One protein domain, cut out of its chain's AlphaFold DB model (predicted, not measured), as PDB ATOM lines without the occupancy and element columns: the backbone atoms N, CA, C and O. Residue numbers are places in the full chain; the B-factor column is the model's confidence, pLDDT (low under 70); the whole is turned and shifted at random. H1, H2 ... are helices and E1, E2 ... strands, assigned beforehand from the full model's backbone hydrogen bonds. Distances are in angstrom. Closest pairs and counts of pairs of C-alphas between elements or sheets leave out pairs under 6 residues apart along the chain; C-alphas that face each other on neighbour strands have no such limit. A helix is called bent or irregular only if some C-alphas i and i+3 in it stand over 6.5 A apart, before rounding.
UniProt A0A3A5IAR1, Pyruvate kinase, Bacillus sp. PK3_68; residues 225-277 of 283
ATOM      1  N   LEU A 225      16.143 -36.623  16.576       85.62
ATOM      2  CA  LEU A 225      15.197 -35.562  16.886       85.62
ATOM      3  C   LEU A 225      13.866 -35.829  16.178       85.62
ATOM      4  O   LEU A 225      13.841 -36.207  15.005       85.62
ATOM      5  N   ILE A 226      12.751 -35.602  16.868       83.94
ATOM      6  CA  ILE A 226      11.418 -35.599  16.260       83.94
ATOM      7  C   ILE A 226      10.880 -34.173  16.354       83.94
ATOM      8  O   ILE A 226      10.777 -33.632  17.450       83.94
ATOM      9  N   SER A 227      10.580 -33.555  15.209       77.19
ATOM     10  CA  SER A 227      10.134 -32.160  15.122       77.19
ATOM     11  C   SER A 227       8.776 -32.021  14.425       77.19
ATOM     12  O   SER A 227       8.386 -32.831  13.581       77.19
ATOM     13  N   TRP A 228       8.068 -30.961  14.803       71.56
ATOM     14  CA  TRP A 228       6.669 -30.637  14.507       71.56
ATOM     15  C   TRP A 228       6.539 -29.536  13.453       71.56
ATOM     16  O   TRP A 228       5.501 -29.398  12.811       71.56
ATOM     17  N   GLN A 229       7.588 -28.727  13.295       60.69
ATOM     18  CA  GLN A 229       7.658 -27.668  12.301       60.69
ATOM     19  C   GLN A 229       8.678 -28.054  11.221       60.69
ATOM     20  O   GLN A 229       9.731 -28.625  11.534       60.69
ATOM     21  N   PRO A 230       8.420 -27.727   9.946       53.31
ATOM     22  CA  PRO A 230       9.452 -27.736   8.923       53.31
ATOM     23  C   PRO A 230      10.369 -26.525   9.148       53.31
ATOM     24  O   PRO A 230      10.281 -25.521   8.448       53.31
ATOM     25  N   THR A 231      11.231 -26.571  10.162       49.06
ATOM     26  CA  THR A 231      12.260 -25.545  10.340       49.06
ATOM     27  C   THR A 231      13.323 -25.738   9.262       49.06
ATOM     28  O   THR A 231      13.825 -26.844   9.055       49.06
ATOM     29  N   THR A 232      13.649 -24.664   8.544       48.53
ATOM     30  CA  THR A 232      14.575 -24.643   7.408       48.53
ATOM     31  C   THR A 232      15.896 -25.350   7.754       48.53
ATOM     32  O   THR A 232      16.704 -24.881   8.555       48.53
ATOM     33  N   THR A 233      16.096 -26.514   7.140       51.16
ATOM     34  CA  THR A 233      17.083 -27.572   7.427       51.16
ATOM     35  C   THR A 233      18.537 -27.210   7.099       51.16
ATOM     36  O   THR A 233      19.180 -27.875   6.286       51.16
ATOM     37  N   LYS A 234      19.099 -26.165   7.719       48.12
ATOM     38  CA  LYS A 234      20.539 -25.855   7.576       48.12
ATOM     39  C   LYS A 234      21.346 -25.737   8.872       48.12
ATOM     40  O   LYS A 234      22.562 -25.674   8.771       48.12
ATOM     41  N   ARG A 235      20.727 -25.745  10.061       46.03
ATOM     42  CA  ARG A 235      21.439 -25.522  11.342       46.03
ATOM     43  C   ARG A 235      21.426 -26.675  12.358       46.03
ATOM     44  O   ARG A 235      21.944 -26.484  13.444       46.03
ATOM     45  N   LEU A 236      20.870 -27.846  12.029       50.09
ATOM     46  CA  LEU A 236      20.740 -28.971  12.981       50.09
ATOM     47  C   LEU A 236      21.493 -30.250  12.573       50.09
ATOM     48  O   LEU A 236      21.367 -31.268  13.242       50.09
ATOM     49  N   TYR A 237      22.292 -30.212  11.500       49.25
ATOM     50  CA  TYR A 237      23.296 -31.254  11.245       49.25
ATOM     51  C   TYR A 237      24.561 -30.944  12.055       49.25
ATOM     52  O   TYR A 237      25.628 -30.758  11.478       49.25
ATOM     53  N   ASP A 238      24.423 -30.816  13.373       51.28
ATOM     54  CA  ASP A 238      25.567 -30.995  14.266       51.28
ATOM     55  C   ASP A 238      25.724 -32.495  14.537       51.28
ATOM     56  O   ASP A 238      24.762 -33.259  14.420       51.28
ATOM     57  N   GLU A 239      26.936 -32.932  14.875       57.59
ATOM     58  CA  GLU A 239      27.328 -34.342  15.069       57.59
ATOM     59  C   GLU A 239      26.561 -35.096  16.189       57.59
ATOM     60  O   GLU A 239      26.916 -36.214  16.556       57.59
ATOM     61  N   GLU A 240      25.496 -34.511  16.739       68.19
ATOM     62  CA  GLU A 240      24.783 -34.966  17.931       68.19
ATOM     63  C   GLU A 240      23.646 -35.974  17.649       68.19
ATOM     64  O   GLU A 240      23.354 -36.824  18.497       68.19
ATOM     65  N   TYR A 241      23.025 -35.941  16.460       75.62
ATOM     66  CA  TYR A 241      21.842 -36.760  16.141       75.62
ATOM     67  C   TYR A 241      22.016 -37.631  14.882       75.62
ATOM     68  O   TYR A 241      22.383 -37.163  13.810       75.62
ATOM     69  N   ASP A 242      21.655 -38.916  14.978       79.38
ATOM     70  CA  ASP A 242      21.697 -39.895  13.882       79.38
ATOM     71  C   ASP A 242      20.585 -39.716  12.838       79.38
ATOM     72  O   ASP A 242      20.690 -40.246  11.726       79.38
ATOM     73  N   PHE A 243      19.465 -39.098  13.219       81.25
ATOM     74  CA  PHE A 243      18.314 -38.881  12.348       81.25
ATOM     75  C   PHE A 243      17.413 -37.754  12.851       81.25
ATOM     76  O   PHE A 243      17.356 -37.474  14.046       81.25
ATOM     77  N   ILE A 244      16.647 -37.170  11.929       80.94
ATOM     78  CA  ILE A 244      15.582 -36.213  12.227       80.94
ATOM     79  C   ILE A 244      14.301 -36.704  11.546       80.94
ATOM     80  O   ILE A 244      14.317 -37.056  10.365       80.94
ATOM     81  N   LEU A 245      13.202 -36.765  12.294       81.56
ATOM     82  CA  LEU A 245      11.876 -37.116  11.792       81.56
ATOM     83  C   LEU A 245      10.944 -35.916  11.918       81.56
ATOM     84  O   LEU A 245      10.754 -35.385  13.008       81.56
ATOM     85  N   HIS A 246      10.326 -35.529  10.808       77.56
ATOM     86  CA  HIS A 246       9.276 -34.519  10.813       77.56
ATOM     87  C   HIS A 246       7.916 -35.201  10.910       77.56
ATOM     88  O   HIS A 246       7.631 -36.147  10.174       77.56
ATOM     89  N   THR A 247       7.086 -34.718  11.826       74.50
ATOM     90  CA  THR A 247       5.735 -35.232  12.050       74.50
ATOM     91  C   THR A 247       4.733 -34.089  11.993       74.50
ATOM     92  O   THR A 247       5.071 -32.942  12.281       74.50
ATOM     93  N   CYS A 248       3.500 -34.393  11.595       70.88
ATOM     94  CA  CYS A 248       2.416 -33.425  11.688       70.88
ATOM     95  C   CYS A 248       2.037 -33.216  13.165       70.88
ATOM     96  O   CYS A 248       2.046 -34.192  13.924       70.88
ATOM     97  N   PRO A 249       1.662 -31.992  13.575       66.50
ATOM     98  CA  PRO A 249       1.205 -31.732  14.935       66.50
ATOM     99  C   PRO A 249       0.046 -32.659  15.315       66.50
ATOM    100  O   PRO A 249      -0.919 -32.790  14.560       66.50
ATOM    101  N   CYS A 250       0.117 -33.289  16.488       67.06
ATOM    102  CA  CYS A 250      -1.019 -34.007  17.056       67.06
ATOM    103  C   CYS A 250      -1.116 -33.781  18.572       67.06
ATOM    104  O   CYS A 250      -0.105 -33.686  19.268       67.06
ATOM    105  N   GLU A 251      -2.347 -33.699  19.085       67.00
ATOM    106  CA  GLU A 251      -2.661 -33.437  20.503       67.00
ATOM    107  C   GLU A 251      -2.036 -34.474  21.458       67.00
ATOM    108  O   GLU A 251      -1.720 -34.170  22.608       67.00
ATOM    109  N   GLN A 252      -1.789 -35.698  20.978       67.12
ATOM    110  CA  GLN A 252      -1.196 -36.774  21.780       67.12
ATOM    111  C   GLN A 252       0.234 -36.452  22.222       67.12
ATOM    112  O   GLN A 252       0.649 -36.883  23.293       67.12
ATOM    113  N   PHE A 253       0.971 -35.651  21.450       68.44
ATOM    114  CA  PHE A 253       2.342 -35.303  21.801       68.44
ATOM    115  C   PHE A 253       2.458 -34.342  22.995       68.44
ATOM    116  O   PHE A 253       3.523 -34.267  23.599       68.44
ATOM    117  N   ARG A 254       1.374 -33.647  23.379       68.56
ATOM    118  CA  ARG A 254       1.339 -32.770  24.570       68.56
ATOM    119  C   ARG A 254       1.385 -33.530  25.898       68.56
ATOM    120  O   ARG A 254       1.511 -32.908  26.945       68.56
ATOM    121  N   HIS A 255       1.254 -34.853  25.852       76.19
ATOM    122  CA  HIS A 255       1.126 -35.708  27.030       76.19
ATOM    123  C   HIS A 255       2.388 -36.525  27.326       76.19
ATOM    124  O   HIS A 255       2.393 -37.286  28.289       76.19
ATOM    125  N   PHE A 256       3.436 -36.404  26.507       82.06
ATOM    126  CA  PHE A 256       4.688 -37.109  26.756       82.06
ATOM    127  C   PHE A 256       5.546 -36.372  27.779       82.06
ATOM    128  O   PHE A 256       5.650 -35.149  27.756       82.06
ATOM    129  N   SER A 257       6.199 -37.150  28.635       86.56
ATOM    130  CA  SER A 257       7.225 -36.716  29.578       86.56
ATOM    131  C   SER A 257       8.561 -37.395  29.265       86.56
ATOM    132  O   SER A 257       8.627 -38.411  28.565       86.56
ATOM    133  N   GLU A 258       9.655 -36.847  29.787       89.38
ATOM    134  CA  GLU A 258      10.951 -37.527  29.732       89.38
ATOM    135  C   GLU A 258      10.868 -38.902  30.408       89.38
ATOM    136  O   GLU A 258      10.277 -39.060  31.475       89.38
ATOM    137  N   GLY A 259      11.447 -39.918  29.766       89.00
ATOM    138  CA  GLY A 259      11.348 -41.316  30.189       89.00
ATOM    139  C   GLY A 259      10.213 -42.106  29.530       89.00
ATOM    140  O   GLY A 259      10.239 -43.340  29.576       89.00
ATOM    141  N   ASP A 260       9.271 -41.445  28.850       90.38
ATOM    142  CA  ASP A 260       8.190 -42.128  28.140       90.38
ATOM    143  C   ASP A 260       8.665 -42.845  26.870       90.38
ATOM    144  O   ASP A 260       9.709 -42.552  26.276       90.38
ATOM    145  N   PHE A 261       7.850 -43.799  26.412       90.25
ATOM    146  CA  PHE A 261       8.056 -44.474  25.135       90.25
ATOM    147  C   PHE A 261       7.079 -43.982  24.069       90.25
ATOM    148  O   PHE A 261       5.866 -44.159  24.188       90.25
ATOM    149  N   LEU A 262       7.622 -43.501  22.953       87.94
ATOM    150  CA  LEU A 262       6.864 -43.202  21.744       87.94
ATOM    151  C   LEU A 262       6.796 -44.449  20.867       87.94
ATOM    152  O   LEU A 262       7.824 -44.932  20.394       87.94
ATOM    153  N   TYR A 263       5.594 -44.963  20.617       88.06
ATOM    154  CA  TYR A 263       5.380 -46.140  19.774       88.06
ATOM    155  C   TYR A 263       4.992 -45.755  18.349       88.06
ATOM    156  O   TYR A 263       4.215 -44.832  18.136       88.06
ATOM    157  N   PHE A 264       5.484 -46.509  17.368       86.38
ATOM    158  CA  PHE A 264       5.125 -46.329  15.962       86.38
ATOM    159  C   PHE A 264       5.166 -47.658  15.204       86.38
ATOM    160  O   PHE A 264       5.667 -48.669  15.708       86.38
ATOM    161  N   ILE A 265       4.630 -47.660  13.987       88.88
ATOM    162  CA  ILE A 265       4.637 -48.809  13.080       88.88
ATOM    163  C   ILE A 265       5.558 -48.475  11.904       88.88
ATOM    164  O   ILE A 265       5.437 -47.410  11.304       88.88
ATOM    165  N   ASP A 266       6.519 -49.354  11.604       87.44
ATOM    166  CA  ASP A 266       7.402 -49.186  10.443       87.44
ATOM    167  C   ASP A 266       6.721 -49.624   9.128       87.44
ATOM    168  O   ASP A 266       5.687 -50.288   9.142       87.44
ATOM    169  N   LEU A 267       7.323 -49.320   7.967       84.25
ATOM    170  CA  LEU A 267       6.790 -49.744   6.655       84.25
ATOM    171  C   LEU A 267       6.696 -51.271   6.465       84.25
ATOM    172  O   LEU A 267       6.212 -51.738   5.439       84.25
ATOM    173  N   ARG A 268       7.192 -52.071   7.415       86.44
ATOM    174  CA  ARG A 268       7.066 -53.534   7.423       86.44
ATOM    175  C   ARG A 268       5.981 -53.997   8.397       86.44
ATOM    176  O   ARG A 268       5.985 -55.166   8.779       86.44
ATOM    177  N   ASN A 269       5.096 -53.093   8.823       88.69
ATOM    178  CA  ASN A 269       4.036 -53.324   9.802       88.69
ATOM    179  C   ASN A 269       4.542 -53.854  11.152       88.69
ATOM    180  O   ASN A 269       3.825 -54.555  11.866       88.69
ATOM    181  N   LYS A 270       5.785 -53.537  11.536       88.00
ATOM    182  CA  LYS A 270       6.326 -53.944  12.837       88.00
ATOM    183  C   LYS A 270       6.241 -52.793  13.827       88.00
ATOM    184  O   LYS A 270       6.674 -51.680  13.537       88.00
ATOM    185  N   ARG A 271       5.764 -53.095  15.037       91.75
ATOM    186  CA  ARG A 271       5.751 -52.146  16.155       91.75
ATOM    187  C   ARG A 271       7.182 -51.826  16.596       91.75
ATOM    188  O   ARG A 271       8.033 -52.713  16.747       91.75
ATOM    189  N   ARG A 272       7.443 -50.540  16.784       89.31
ATOM    190  CA  ARG A 272       8.710 -49.957  17.224       89.31
ATOM    191  C   ARG A 272       8.449 -48.974  18.348       89.31
ATOM    192  O   ARG A 272       7.306 -48.577  18.574       89.31
ATOM    193  N   LYS A 273       9.518 -48.616  19.055       90.50
ATOM    194  CA  LYS A 273       9.474 -47.591  20.085       90.50
ATOM    195  C   LYS A 273      10.751 -46.764  20.118       90.50
ATOM    196  O   LYS A 273      11.831 -47.316  19.898       90.50
ATOM    197  N   PHE A 274      10.608 -45.487  20.433       89.75
ATOM    198  CA  PHE A 274      11.685 -44.606  20.868       89.75
ATOM    199  C   PHE A 274      11.516 -44.309  22.355       89.75
ATOM    200  O   PHE A 274      10.392 -44.271  22.844       89.75
ATOM    201  N   LEU A 275      12.630 -44.154  23.065       90.75
ATOM    202  CA  LEU A 275      12.641 -43.627  24.428       90.75
ATOM    203  C   LEU A 275      12.819 -42.114  24.331       90.75
ATOM    204  O   LEU A 275      13.744 -41.668  23.653       90.75
ATOM    205  N   ILE A 276      11.955 -41.359  24.998       90.06
ATOM    206  CA  ILE A 276      12.043 -39.904  25.066       90.06
ATOM    207  C   ILE A 276      13.075 -39.557  26.133       90.06
ATOM    208  O   ILE A 276      12.902 -39.887  27.304       90.06
ATOM    209  N   THR A 277      14.184 -38.959  25.708       89.25
ATOM    210  CA  THR A 277      15.285 -38.587  26.607       89.25
ATOM    211  C   THR A 277      15.258 -37.124  27.010       89.25
ATOM    212  O   THR A 277      15.842 -36.801  28.031       89.25
TER     213      THR A 277
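Overview. This is residues 225 to 277 of the 283 residues of the protein "Pyruvate kinase" of Bacillus sp. PK3_68 (UniProt A0A3A5IAR1). A two-stranded hairpin, E3 and E4, makes one end of this domain, and a short parallel strand pair, E1 and E2, lies near its middle, with a wide loop, residues 228 to 242, swinging out from that pair to the other end. The small helix H1 lies on the stretch of chain that runs from the strand pair to the hairpin. The printed part has 53 residues, with one named helix and four named strands in the order E1, E2, H1, E3, E4; the two sheets have two strands each, E1 with E2 parallel and E3 with E4 antiparallel. The class is mixed, helices and strands, though under half of the residues, 22 of 53, are in named elements. The whole is loose, with a radius of gyration of the C-alphas of 12.6 A and spans of 31 by 27 by 21 A.

Arrangement. The sheet with the longest strands holds E3, residues 261 to 265, and E4, residues 271 to 275. They form a hairpin and are antiparallel, with 152 degrees between their N-to-C directions. The C-alphas of Tyr 263 and Lys 273 face each other at 4.4 A, and those of Phe 261 and Leu 275 at 4.7 A. Across this pair N 262 and O 274 are within hydrogen-bond range at 2.9 A, and so are N 272 and O 264 at 2.8 A. The other sheet holds E1, residues 225 to 227, and E2, residues 243 to 246. These strands are parallel, with 14 degrees between their directions. The C-alphas of Leu 225 and Ile 244 face each other at 4.7 A, as do those of Ser 227 and His 246 at 5.0 A. N 225 and O 243 are within hydrogen-bond range at 2.9 A, and N 245 and O 225 at 2.8 A. E1 is apart from both E3 and E4, and E2 is also apart from both. H1, residues 251 to 255, is apart from E1 and from E4. In its backbone 0 of 1 pair of O i to N i+4 is within hydrogen-bond range, while 2 of 2 pairs of O i to N i+3 are.

Along the chain. E3 runs from Phe 261 to Ile 265 and measures 13.3 A from first to last C-alpha. E4 runs from Arg 271 to Leu 275 over 13.7 A and ends at C-alpha 275, (12.641, -43.627, 24.428). E1 begins at C-alpha 225, (15.197, -35.562, 16.886), and runs 6.3 A to Ser 227. E2 runs 10.2 A from Phe 243 to His 246. H1 begins at C-alpha 251, (-2.661, -33.437, 20.503), and spans 7.9 A to His 255; it is not bent.

Size, cuts and confidence. The two C-alphas farthest apart are those of Arg 235 and Asn 269, at 32.8 A. The first and last printed C-alphas, of Leu 225 and Thr 277, are 10.2 A apart. The printed part runs from 225 to 277 and has no cut. The link from E1 to E2 is long, with 15 residues, and its C-alphas lie 9 to 18 A from the mean of the C-alphas. The links from E2 to H1, from H1 to E3 and from E3 to E4 are tight, with 4, 5 and 5 residues. The mean pLDDT of the printed part is 75.5. The model's confidence is under 70 at 18 residues, 229 to 240 in the long link and 249 to 254, of which 251 to 254 belong to H1.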